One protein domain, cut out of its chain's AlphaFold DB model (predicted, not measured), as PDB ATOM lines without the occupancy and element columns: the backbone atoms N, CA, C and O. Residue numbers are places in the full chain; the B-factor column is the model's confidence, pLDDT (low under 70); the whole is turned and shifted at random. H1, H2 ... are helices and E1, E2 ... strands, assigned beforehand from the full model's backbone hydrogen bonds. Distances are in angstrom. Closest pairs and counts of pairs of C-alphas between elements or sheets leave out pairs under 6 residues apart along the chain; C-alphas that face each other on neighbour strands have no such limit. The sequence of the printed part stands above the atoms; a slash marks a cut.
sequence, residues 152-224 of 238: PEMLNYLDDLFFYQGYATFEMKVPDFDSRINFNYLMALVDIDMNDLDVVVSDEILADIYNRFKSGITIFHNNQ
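What this domain is: This is residues 152 to 224 of the 238 residues of an uncharacterized protein of Acidobacteria bacterium (UniProt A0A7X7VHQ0). A small ribbon of two antiparallel strands, E1 and E2, sits between two helices that reach out toward opposite ends of an elongated model; H1 meets the ribbon with its last residues, and H2 reaches back to it from the far end. Residues 152 to 161 of H1 stick out at one end, and residues 195 to 205, a loop running into H2, stick out at the other. The printed part has 73 residues, with two named helices and two named strands in the order H1 E1 H2 E2; its class is mixed, helices and strands, with 35 residues, under half, in named elements. It is loose, with a radius of gyration of the C-alphas of 15.1 A, and the C-alphas span 51 by 31 by 20 A.

Where its parts are: Find C-alpha 152 at (-34.089, -4.455, 20.703); from there H1, residues 152 to 165, runs 19.6 A to C-alpha 165 at (-26.031, -11.505, 37.167). Further on comes E1, residues 183 to 186, 9.8 A long. H2, residues 203 to 215, measures 18.4 A. E2, residues 217 to 220, is 9.7 A long and ends at C-alpha 220, at (-17.513, -5.022, 44.853).

How they stand to each other: Look first at the sheet, order E1 - E2: the strands are antiparallel, with 162 degrees between their directions. C-alphas 183 and 220 face each other at 4.4 A. N 184 and O 219 are within hydrogen-bond range at 2.9 A, and so are N 217 and O 186 at 2.8 A. From E1, look to H1: their closest C-alphas are those of Gln 165 and Tyr 185, 5.6 A apart. From E1 to H2, the closest C-alphas are those of Leu 186 and Phe 213, 6.8 A apart. H1 and H2 are apart, and so are H1 and E2. In H1 and H2 every O i to N i+4 pair is within hydrogen-bond range.

The domain as a whole: The two C-alphas farthest apart are those of Pro 152 and Val 200, at 51.2 A. Set aside residues 152 to 161 and 195 to 205, which stand free, and you find a body of 52 residues spanning 34 by 23 by 18 A. The printed part has no cut. The links from H1 to E1, 17 residues, and from E1 to H2, 16 residues, are long; the link from H2 to E2, 1 residue, is tight. In the B-factor column the mean pLDDT of the printed part is 79.3; look for values under 70 at residue 169, residues 194 to 195 and residues 223 to 224.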
ATOM      1  N   PRO A 152     -35.012  -5.326  19.973       78.69
ATOM      2  CA  PRO A 152     -34.089  -4.455  20.703       78.69
ATOM      3  C   PRO A 152     -34.431  -4.286  22.189       78.69
ATOM      4  O   PRO A 152     -33.536  -4.257  23.023       78.69
ATOM      5  N   GLU A 153     -35.715  -4.242  22.551       76.12
ATOM      6  CA  GLU A 153     -36.125  -4.065  23.949       76.12
ATOM      7  C   GLU A 153     -35.755  -5.278  24.810       76.12
ATOM      8  O   GLU A 153     -35.333  -5.142  25.955       76.12
ATOM      9  N   MET A 154     -35.891  -6.475  24.240       71.62
ATOM     10  CA  MET A 154     -35.504  -7.716  24.904       71.62
ATOM     11  C   MET A 154     -33.983  -7.896  24.888       71.62
ATOM     12  O   MET A 154     -33.444  -8.477  25.820       71.62
ATOM     13  N   LEU A 155     -33.292  -7.383  23.865       76.88
ATOM     14  CA  LEU A 155     -31.832  -7.372  23.828       76.88
ATOM     15  C   LEU A 155     -31.271  -6.564  25.002       76.88
ATOM     16  O   LEU A 155     -30.478  -7.108  25.754       76.88
ATOM     17  N   ASN A 156     -31.751  -5.335  25.211       73.56
ATOM     18  CA  ASN A 156     -31.309  -4.493  26.327       73.56
ATOM     19  C   ASN A 156     -31.622  -5.133  27.684       73.56
ATOM     20  O   ASN A 156     -30.784  -5.137  28.573       73.56
ATOM     21  N   TYR A 157     -32.811  -5.726  27.834       74.38
ATOM     22  CA  TYR A 157     -33.166  -6.433  29.067       74.38
ATOM     23  C   TYR A 157     -32.240  -7.625  29.352       74.38
ATOM     24  O   TYR A 157     -31.867  -7.861  30.498       74.38
ATOM     25  N   LEU A 158     -31.888  -8.397  28.319       72.69
ATOM     26  CA  LEU A 158     -30.957  -9.517  28.453       72.69
ATOM     27  C   LEU A 158     -29.533  -9.035  28.733       72.69
ATOM     28  O   LEU A 158     -28.841  -9.667  29.522       72.69
ATOM     29  N   ASP A 159     -29.123  -7.932  28.114       78.94
ATOM     30  CA  ASP A 159     -27.823  -7.311  28.348       78.94
ATOM     31  C   ASP A 159     -27.699  -6.858  29.804       78.94
ATOM     32  O   ASP A 159     -26.799  -7.312  30.501       78.94
ATOM     33  N   ASP A 160     -28.688  -6.124  30.327       75.56
ATOM     34  CA  ASP A 160     -28.760  -5.756  31.747       75.56
ATOM     35  C   ASP A 160     -28.728  -6.998  32.656       75.56
ATOM     36  O   ASP A 160     -28.022  -7.037  33.666       75.56
ATOM     37  N   LEU A 161     -29.476  -8.049  32.304       78.44
ATOM     38  CA  LEU A 161     -29.518  -9.284  33.088       78.44
ATOM     39  C   LEU A 161     -28.136  -9.950  33.174       78.44
ATOM     40  O   LEU A 161     -27.685 -10.278  34.272       78.44
ATOM     41  N   PHE A 162     -27.454 -10.139  32.042       80.50
ATOM     42  CA  PHE A 162     -26.122 -10.753  32.002       80.50
ATOM     43  C   PHE A 162     -25.038  -9.833  32.567       80.50
ATOM     44  O   PHE A 162     -24.071 -10.299  33.180       80.50
ATOM     45  N   PHE A 163     -25.215  -8.526  32.425       80.38
ATOM     46  CA  PHE A 163     -24.359  -7.527  33.030       80.38
ATOM     47  C   PHE A 163     -24.402  -7.636  34.556       80.38
ATOM     48  O   PHE A 163     -23.360  -7.811  35.174       80.38
ATOM     49  N   TYR A 164     -25.576  -7.657  35.191       80.06
ATOM     50  CA  TYR A 164     -25.647  -7.697  36.657       80.06
ATOM     51  C   TYR A 164     -25.489  -9.094  37.267       80.06
ATOM     52  O   TYR A 164     -24.949  -9.209  38.365       80.06
ATOM     53  N   GLN A 165     -25.958 -10.150  36.596       81.19
ATOM     54  CA  GLN A 165     -26.031 -11.505  37.167       81.19
ATOM     55  C   GLN A 165     -25.065 -12.502  36.516       81.19
ATOM     56  O   GLN A 165     -24.972 -13.649  36.952       81.19
ATOM     57  N   GLY A 166     -24.326 -12.085  35.488       79.81
ATOM     58  CA  GLY A 166     -23.401 -12.955  34.774       79.81
ATOM     59  C   GLY A 166     -24.102 -14.093  34.030       79.81
ATOM     60  O   GLY A 166     -25.295 -14.047  33.724       79.81
ATOM     61  N   TYR A 167     -23.331 -15.134  33.722       78.44
ATOM     62  CA  TYR A 167     -23.804 -16.305  32.987       78.44
ATOM     63  C   TYR A 167     -24.014 -17.499  33.915       78.44
ATOM     64  O   TYR A 167     -23.241 -17.735  34.846       78.44
ATOM     65  N   ALA A 168     -25.030 -18.310  33.617       77.00
ATOM     66  CA  ALA A 168     -25.247 -19.568  34.316       77.00
ATOM     67  C   ALA A 168     -24.104 -20.547  34.005       77.00
ATOM     68  O   ALA A 168     -23.899 -20.937  32.856       77.00
ATOM     69  N   THR A 169     -23.384 -20.966  35.045       64.12
ATOM     70  CA  THR A 169     -22.341 -21.990  34.955       64.12
ATOM     71  C   THR A 169     -22.832 -23.229  35.701       64.12
ATOM     72  O   THR A 169     -23.077 -23.195  36.900       64.12
ATOM     73  N   PHE A 170     -23.066 -24.326  34.979       75.25
ATOM     74  CA  PHE A 170     -23.547 -25.592  35.555       75.25
ATOM     75  C   PHE A 170     -22.379 -26.534  35.859       75.25
ATOM     76  O   PHE A 170     -22.417 -27.722  35.544       75.25
ATOM     77  N   GLU A 171     -21.312 -25.985  36.429       75.06
ATOM     78  CA  GLU A 171     -20.044 -26.678  36.632       75.06
ATOM     79  C   GLU A 171     -19.592 -26.525  38.082       75.06
ATOM     80  O   GLU A 171     -19.724 -25.452  38.670       75.06
ATOM     81  N   MET A 172     -19.021 -27.590  38.652       76.56
ATOM     82  CA  MET A 172     -18.329 -27.491  39.935       76.56
ATOM     83  C   MET A 172     -16.899 -27.027  39.687       76.56
ATOM     84  O   MET A 172     -16.089 -27.760  39.121       76.56
ATOM     85  N   LYS A 173     -16.599 -25.800  40.099       82.00
ATOM     86  CA  LYS A 173     -15.268 -25.199  40.021       82.00
ATOM     87  C   LYS A 173     -15.092 -24.185  41.140       82.00
ATOM     88  O   LYS A 173     -16.073 -23.743  41.738       82.00
ATOM     89  N   VAL A 174     -13.848 -23.783  41.380       84.69
ATOM     90  CA  VAL A 174     -13.574 -22.615  42.219       84.69
ATOM     91  C   VAL A 174     -14.052 -21.375  41.454       84.69
ATOM     92  O   VAL A 174     -13.635 -21.188  40.306       84.69
ATOM     93  N   PRO A 175     -14.970 -20.572  42.019       84.88
ATOM     94  CA  PRO A 175     -15.439 -19.365  41.360       84.88
ATOM     95  C   PRO A 175     -14.310 -18.342  41.240       84.88
ATOM     96  O   PRO A 175     -13.478 -18.212  42.136       84.88
ATOM     97  N   ASP A 176     -14.306 -17.604  40.133       84.19
ATOM     98  CA  ASP A 176     -13.436 -16.445  39.982       84.19
ATOM     99  C   ASP A 176     -14.082 -15.243  40.678       84.19
ATOM    100  O   ASP A 176     -15.226 -14.878  40.389       84.19
ATOM    101  N   PHE A 177     -13.362 -14.671  41.636       86.06
ATOM    102  CA  PHE A 177     -13.849 -13.580  42.468       86.06
ATOM    103  C   PHE A 177     -13.507 -12.200  41.904       86.06
ATOM    104  O   PHE A 177     -14.139 -11.244  42.337       86.06
ATOM    105  N   ASP A 178     -12.565 -12.094  40.962       85.25
ATOM    106  CA  ASP A 178     -11.990 -10.822  40.483       85.25
ATOM    107  C   ASP A 178     -11.858 -10.798  38.950       85.25
ATOM    108  O   ASP A 178     -10.917 -10.267  38.366       85.25
ATOM    109  N   SER A 179     -12.813 -11.426  38.262       84.56
ATOM    110  CA  SER A 179     -12.811 -11.469  36.796       84.56
ATOM    111  C   SER A 179     -13.245 -10.142  36.157       84.56
ATOM    112  O   SER A 179     -13.202 -10.009  34.935       84.56
ATOM    113  N   ARG A 180     -13.784  -9.213  36.952       79.56
ATOM    114  CA  ARG A 180     -14.388  -7.950  36.522       79.56
ATOM    115  C   ARG A 180     -13.803  -6.801  37.323       79.56
ATOM    116  O   ARG A 180     -13.423  -6.976  38.471       79.56
ATOM    117  N   ILE A 181     -13.758  -5.608  36.737       79.50
ATOM    118  CA  ILE A 181     -13.030  -4.476  37.328       79.50
ATOM    119  C   ILE A 181     -13.764  -3.897  38.539       79.50
ATOM    120  O   ILE A 181     -13.106  -3.486  39.495       79.50
ATOM    121  N   ASN A 182     -15.101  -3.834  38.491       78.38
ATOM    122  CA  ASN A 182     -15.900  -3.151  39.516       78.38
ATOM    123  C   ASN A 182     -16.731  -4.089  40.387       78.38
ATOM    124  O   ASN A 182     -16.909  -3.816  41.574       78.38
ATOM    125  N   PHE A 183     -17.280  -5.167  39.826       85.56
ATOM    126  CA  PHE A 183     -18.020  -6.137  40.623       85.56
ATOM    127  C   PHE A 183     -18.094  -7.518  39.983       85.56
ATOM    128  O   PHE A 183     -18.191  -7.654  38.766       85.56
ATOM    129  N   ASN A 184     -18.193  -8.540  40.827       88.31
ATOM    130  CA  ASN A 184     -18.512  -9.907  40.436       88.31
ATOM    131  C   ASN A 184     -19.785 -10.372  41.143       88.31
ATOM    132  O   ASN A 184     -19.882 -10.307  42.367       88.31
ATOM    133  N   TYR A 185     -20.758 -10.867  40.378       87.94
ATOM    134  CA  TYR A 185     -21.904 -11.584  40.934       87.94
ATOM    135  C   TYR A 185     -21.628 -13.086  40.955       87.94
ATOM    136  O   TYR A 185     -21.180 -13.662  39.963       87.94
ATOM    137  N   LEU A 186     -21.910 -13.717  42.091       85.44
ATOM    138  CA  LEU A 186     -21.656 -15.127  42.340       85.44
ATOM    139  C   LEU A 186     -22.859 -15.749  43.033       85.44
ATOM    140  O   LEU A 186     -23.195 -15.386  44.157       85.44
ATOM    141  N   MET A 187     -23.467 -16.735  42.383       83.25
ATOM    142  CA  MET A 187     -24.498 -17.582  42.973       83.25
ATOM    143  C   MET A 187     -24.088 -19.034  42.777       83.25
ATOM    144  O   MET A 187     -23.987 -19.510  41.647       83.25
ATOM    145  N   ALA A 188     -23.820 -19.728  43.877       76.94
ATOM    146  CA  ALA A 188     -23.301 -21.084  43.837       76.94
ATOM    147  C   ALA A 188     -23.743 -21.886  45.059       76.94
ATOM    148  O   ALA A 188     -23.937 -21.356  46.154       76.94
ATOM    149  N   LEU A 189     -23.854 -23.198  44.864       75.75
ATOM    150  CA  LEU A 189     -23.807 -24.142  45.971       75.75
ATOM    151  C   LEU A 189     -22.334 -24.341  46.310       75.75
ATOM    152  O   LEU A 189     -21.578 -24.862  45.493       75.75
ATOM    153  N   VAL A 190     -21.931 -23.857  47.478       76.94
ATOM    154  CA  VAL A 190     -20.534 -23.897  47.911       76.94
ATOM    155  C   VAL A 190     -20.306 -25.159  48.726       76.94
ATOM    156  O   VAL A 190     -21.151 -25.537  49.535       76.94
ATOM    157  N   ASP A 191     -19.151 -25.773  48.513       78.25
ATOM    158  CA  ASP A 191     -18.565 -26.781  49.384       78.25
ATOM    159  C   ASP A 191     -17.209 -26.229  49.841       78.25
ATOM    160  O   ASP A 191     -16.377 -25.880  49.001       78.25
ATOM    161  N   ILE A 192     -17.033 -26.024  51.148       75.12
ATOM    162  CA  ILE A 192     -15.820 -25.418  51.712       75.12
ATOM    163  C   ILE A 192     -14.978 -26.541  52.309       75.12
ATOM    164  O   ILE A 192     -15.410 -27.196  53.259       75.12
ATOM    165  N   ASP A 193     -13.764 -26.737  51.788       75.06
ATOM    166  CA  ASP A 193     -12.820 -27.676  52.392       75.06
ATOM    167  C   ASP A 193     -12.308 -27.115  53.723       75.06
ATOM    168  O   ASP A 193     -11.481 -26.206  53.785       75.06
ATOM    169  N   MET A 194     -12.822 -27.680  54.812       68.69
ATOM    170  CA  MET A 194     -12.473 -27.288  56.174       68.69
ATOM    171  C   MET A 194     -11.009 -27.572  56.529       68.69
ATOM    172  O   MET A 194     -10.512 -27.019  57.507       68.69
ATOM    173  N   ASN A 195     -10.318 -28.429  55.768       68.25
ATOM    174  CA  ASN A 195      -8.912 -28.752  56.013       68.25
ATOM    175  C   ASN A 195      -7.949 -27.694  55.457       68.25
ATOM    176  O   ASN A 195      -6.786 -27.691  55.856       68.25
ATOM    177  N   ASP A 196      -8.424 -26.820  54.565       70.50
ATOM    178  CA  ASP A 196      -7.630 -25.769  53.908       70.50
ATOM    179  C   ASP A 196      -7.851 -24.382  54.548       70.50
ATOM    180  O   ASP A 196      -7.364 -23.356  54.076       70.50
ATOM    181  N   LEU A 197      -8.612 -24.326  55.648       72.56
ATOM    182  CA  LEU A 197      -8.853 -23.102  56.404       72.56
ATOM    183  C   LEU A 197      -7.771 -22.896  57.473       72.56
ATOM    184  O   LEU A 197      -7.707 -23.618  58.466       72.56
ATOM    185  N   ASP A 198      -7.005 -21.814  57.340       73.00
ATOM    186  CA  ASP A 198      -6.049 -21.344  58.360       73.00
ATOM    187  C   ASP A 198      -6.727 -20.789  59.632       73.00
ATOM    188  O   ASP A 198      -6.063 -20.410  60.602       73.00
ATOM    189  N   VAL A 199      -8.062 -20.700  59.645       76.50
ATOM    190  CA  VAL A 199      -8.847 -20.071  60.712       76.50
ATOM    191  C   VAL A 199      -9.952 -21.007  61.181       76.50
ATOM    192  O   VAL A 199     -10.691 -21.581  60.387       76.50
ATOM    193  N   VAL A 200     -10.119 -21.103  62.502       77.94
ATOM    194  CA  VAL A 200     -11.262 -21.797  63.102       77.94
ATOM    195  C   VAL A 200     -12.512 -20.940  62.910       77.94
ATOM    196  O   VAL A 200     -12.675 -19.906  63.558       77.94
ATOM    197  N   VAL A 201     -13.395 -21.376  62.016       80.50
ATOM    198  CA  VAL A 201     -14.693 -20.743  61.752       80.50
ATOM    199  C   VAL A 201     -15.784 -21.513  62.499       80.50
ATOM    200  O   VAL A 201     -15.755 -22.741  62.541       80.50
ATOM    201  N   SER A 202     -16.740 -20.813  63.119       84.69
ATOM    202  CA  SER A 202     -17.877 -21.469  63.774       84.69
ATOM    203  C   SER A 202     -18.896 -21.985  62.754       84.69
ATOM    204  O   SER A 202     -19.091 -21.382  61.696       84.69
ATOM    205  N   ASP A 203     -19.616 -23.052  63.108       83.25
ATOM    206  CA  ASP A 203     -20.666 -23.640  62.261       83.25
ATOM    207  C   ASP A 203     -21.756 -22.626  61.867       83.25
ATOM    208  O   ASP A 203     -22.315 -22.699  60.774       83.25
ATOM    209  N   GLU A 204     -22.042 -21.651  62.735       85.69
ATOM    210  CA  GLU A 204     -22.998 -20.573  62.458       85.69
ATOM    211  C   GLU A 204     -22.518 -19.657  61.324       85.69
ATOM    212  O   GLU A 204     -23.296 -19.320  60.431       85.69
ATOM    213  N   ILE A 205     -21.232 -19.291  61.322       85.50
ATOM    214  CA  ILE A 205     -20.648 -18.445  60.275       85.50
ATOM    215  C   ILE A 205     -20.591 -19.212  58.953       85.50
ATOM    216  O   ILE A 205     -20.924 -18.654  57.910       85.50
ATOM    217  N   LEU A 206     -20.233 -20.498  58.984       84.44
ATOM    218  CA  LEU A 206     -20.254 -21.341  57.786       84.44
ATOM    219  C   LEU A 206     -21.663 -21.437  57.204       84.44
ATOM    220  O   LEU A 206     -21.844 -21.242  56.004       84.44
ATOM    221  N   ALA A 207     -22.675 -21.667  58.045       83.06
ATOM    222  CA  ALA A 207     -24.066 -21.694  57.611       83.06
ATOM    223  C   ALA A 207     -24.512 -20.358  56.989       83.06
ATOM    224  O   ALA A 207     -25.226 -20.367  55.984       83.06
ATOM    225  N   ASP A 208     -24.079 -19.217  57.537       86.56
ATOM    226  CA  ASP A 208     -24.346 -17.899  56.948       86.56
ATOM    227  C   ASP A 208     -23.685 -17.750  55.570       86.56
ATOM    228  O   ASP A 208     -24.344 -17.355  54.606       86.56
ATOM    229  N   ILE A 209     -22.415 -18.148  55.432       85.19
ATOM    230  CA  ILE A 209     -21.692 -18.127  54.152       85.19
ATOM    231  C   ILE A 209     -22.421 -18.985  53.110       85.19
ATOM    232  O   ILE A 209     -22.735 -18.490  52.025       85.19
ATOM    233  N   TYR A 210     -22.769 -20.231  53.445       84.25
ATOM    234  CA  TYR A 210     -23.509 -21.116  52.541       84.25
ATOM    235  C   TYR A 210     -24.840 -20.503  52.094       84.25
ATOM    236  O   TYR A 210     -25.181 -20.549  50.910       84.25
ATOM    237  N   ASN A 211     -25.588 -19.895  53.019       82.69
ATOM    238  CA  ASN A 211     -26.869 -19.272  52.699       82.69
ATOM    239  C   ASN A 211     -26.712 -18.058  51.774       82.69
ATOM    240  O   ASN A 211     -27.507 -17.908  50.846       82.69
ATOM    241  N   ARG A 212     -25.679 -17.233  51.975       81.88
ATOM    242  CA  ARG A 212     -25.408 -16.056  51.136       81.88
ATOM    243  C   ARG A 212     -25.027 -16.436  49.712       81.88
ATOM    244  O   ARG A 212     -25.606 -15.904  48.768       81.88
ATOM    245  N   PHE A 213     -24.107 -17.382  49.535       83.12
ATOM    246  CA  PHE A 213     -23.739 -17.843  48.192       83.12
ATOM    247  C   PHE A 213     -24.900 -18.542  47.480       83.12
ATOM    248  O   PHE A 213     -25.060 -18.383  46.270       83.12
ATOM    249  N   LYS A 214     -25.762 -19.242  48.228       79.06
ATOM    250  CA  LYS A 214     -26.981 -19.843  47.683       79.06
ATOM    251  C   LYS A 214     -27.995 -18.799  47.201       79.06
ATOM    252  O   LYS A 214     -28.658 -19.045  46.199       79.06
ATOM    253  N   SER A 215     -28.139 -17.665  47.894       76.44
ATOM    254  CA  SER A 215     -28.995 -16.552  47.444       76.44
ATOM    255  C   SER A 215     -28.358 -15.684  46.356       76.44
ATOM    256  O   SER A 215     -29.058 -14.923  45.694       76.44
ATOM    257  N   GLY A 216     -27.042 -15.797  46.181       84.50
ATOM    258  CA  GLY A 216     -26.245 -14.931  45.329       84.50
ATOM    259  C   GLY A 216     -25.667 -13.749  46.102       84.50
ATOM    260  O   GLY A 216     -26.353 -13.109  46.901       84.50
ATOM    261  N   ILE A 217     -24.395 -13.460  45.852       86.62
ATOM    262  CA  ILE A 217     -23.676 -12.314  46.402       86.62
ATOM    263  C   ILE A 217     -23.073 -11.486  45.275       86.62
ATOM    264  O   ILE A 217     -22.655 -12.023  44.253       86.62
ATOM    265  N   THR A 218     -22.984 -10.179  45.496       88.81
ATOM    266  CA  THR A 218     -22.189  -9.283  44.658       88.81
ATOM    267  C   THR A 218     -20.979  -8.837  45.454       88.81
ATOM    268  O   THR A 218     -21.115  -8.286  46.548       88.81
ATOM    269  N   ILE A 219     -19.799  -9.088  44.908       87.19
ATOM    270  CA  ILE A 219     -18.528  -8.633  45.455       87.19
ATOM    271  C   ILE A 219     -18.145  -7.381  44.693       87.19
ATOM    272  O   ILE A 219     -18.102  -7.402  43.467       87.19
ATOM    273  N   PHE A 220     -17.912  -6.298  45.425       85.25
ATOM    274  CA  PHE A 220     -17.513  -5.022  44.853       85.25
ATOM    275  C   PHE A 220     -16.011  -4.842  44.973       85.25
ATOM    276  O   PHE A 220     -15.444  -4.966  46.062       85.25
ATOM    277  N   HIS A 221     -15.406  -4.471  43.858       83.75
ATOM    278  CA  HIS A 221     -13.988  -4.202  43.727       83.75
ATOM    279  C   HIS A 221     -13.787  -2.699  43.694       83.75
ATOM    280  O   HIS A 221     -14.484  -1.967  42.991       83.75
ATOM    281  N   ASN A 222     -12.844  -2.214  44.493       72.06
ATOM    282  CA  ASN A 222     -12.533  -0.795  44.553       72.06
ATOM    283  C   ASN A 222     -11.135  -0.545  43.990       72.06
ATOM    284  O   ASN A 222     -10.179  -0.359  44.741       72.06
ATOM    285  N   ASN A 223     -11.030  -0.539  42.664       65.00
ATOM    286  CA  ASN A 223      -9.747  -0.384  41.982       65.00
ATOM    287  C   ASN A 223      -9.245   1.075  41.912       65.00
ATOM    288  O   ASN A 223      -8.049   1.293  41.732       65.00
ATOM    289  N   GLN A 224     -10.111   2.088  42.082       62.19
ATOM    290  CA  GLN A 224      -9.741   3.513  41.919       62.19
ATOM    291  C   GLN A 224     -10.262   4.464  43.018       62.19
ATOM    292  O   GLN A 224     -10.211   5.684  42.870       62.19
TER     293      GLN A 224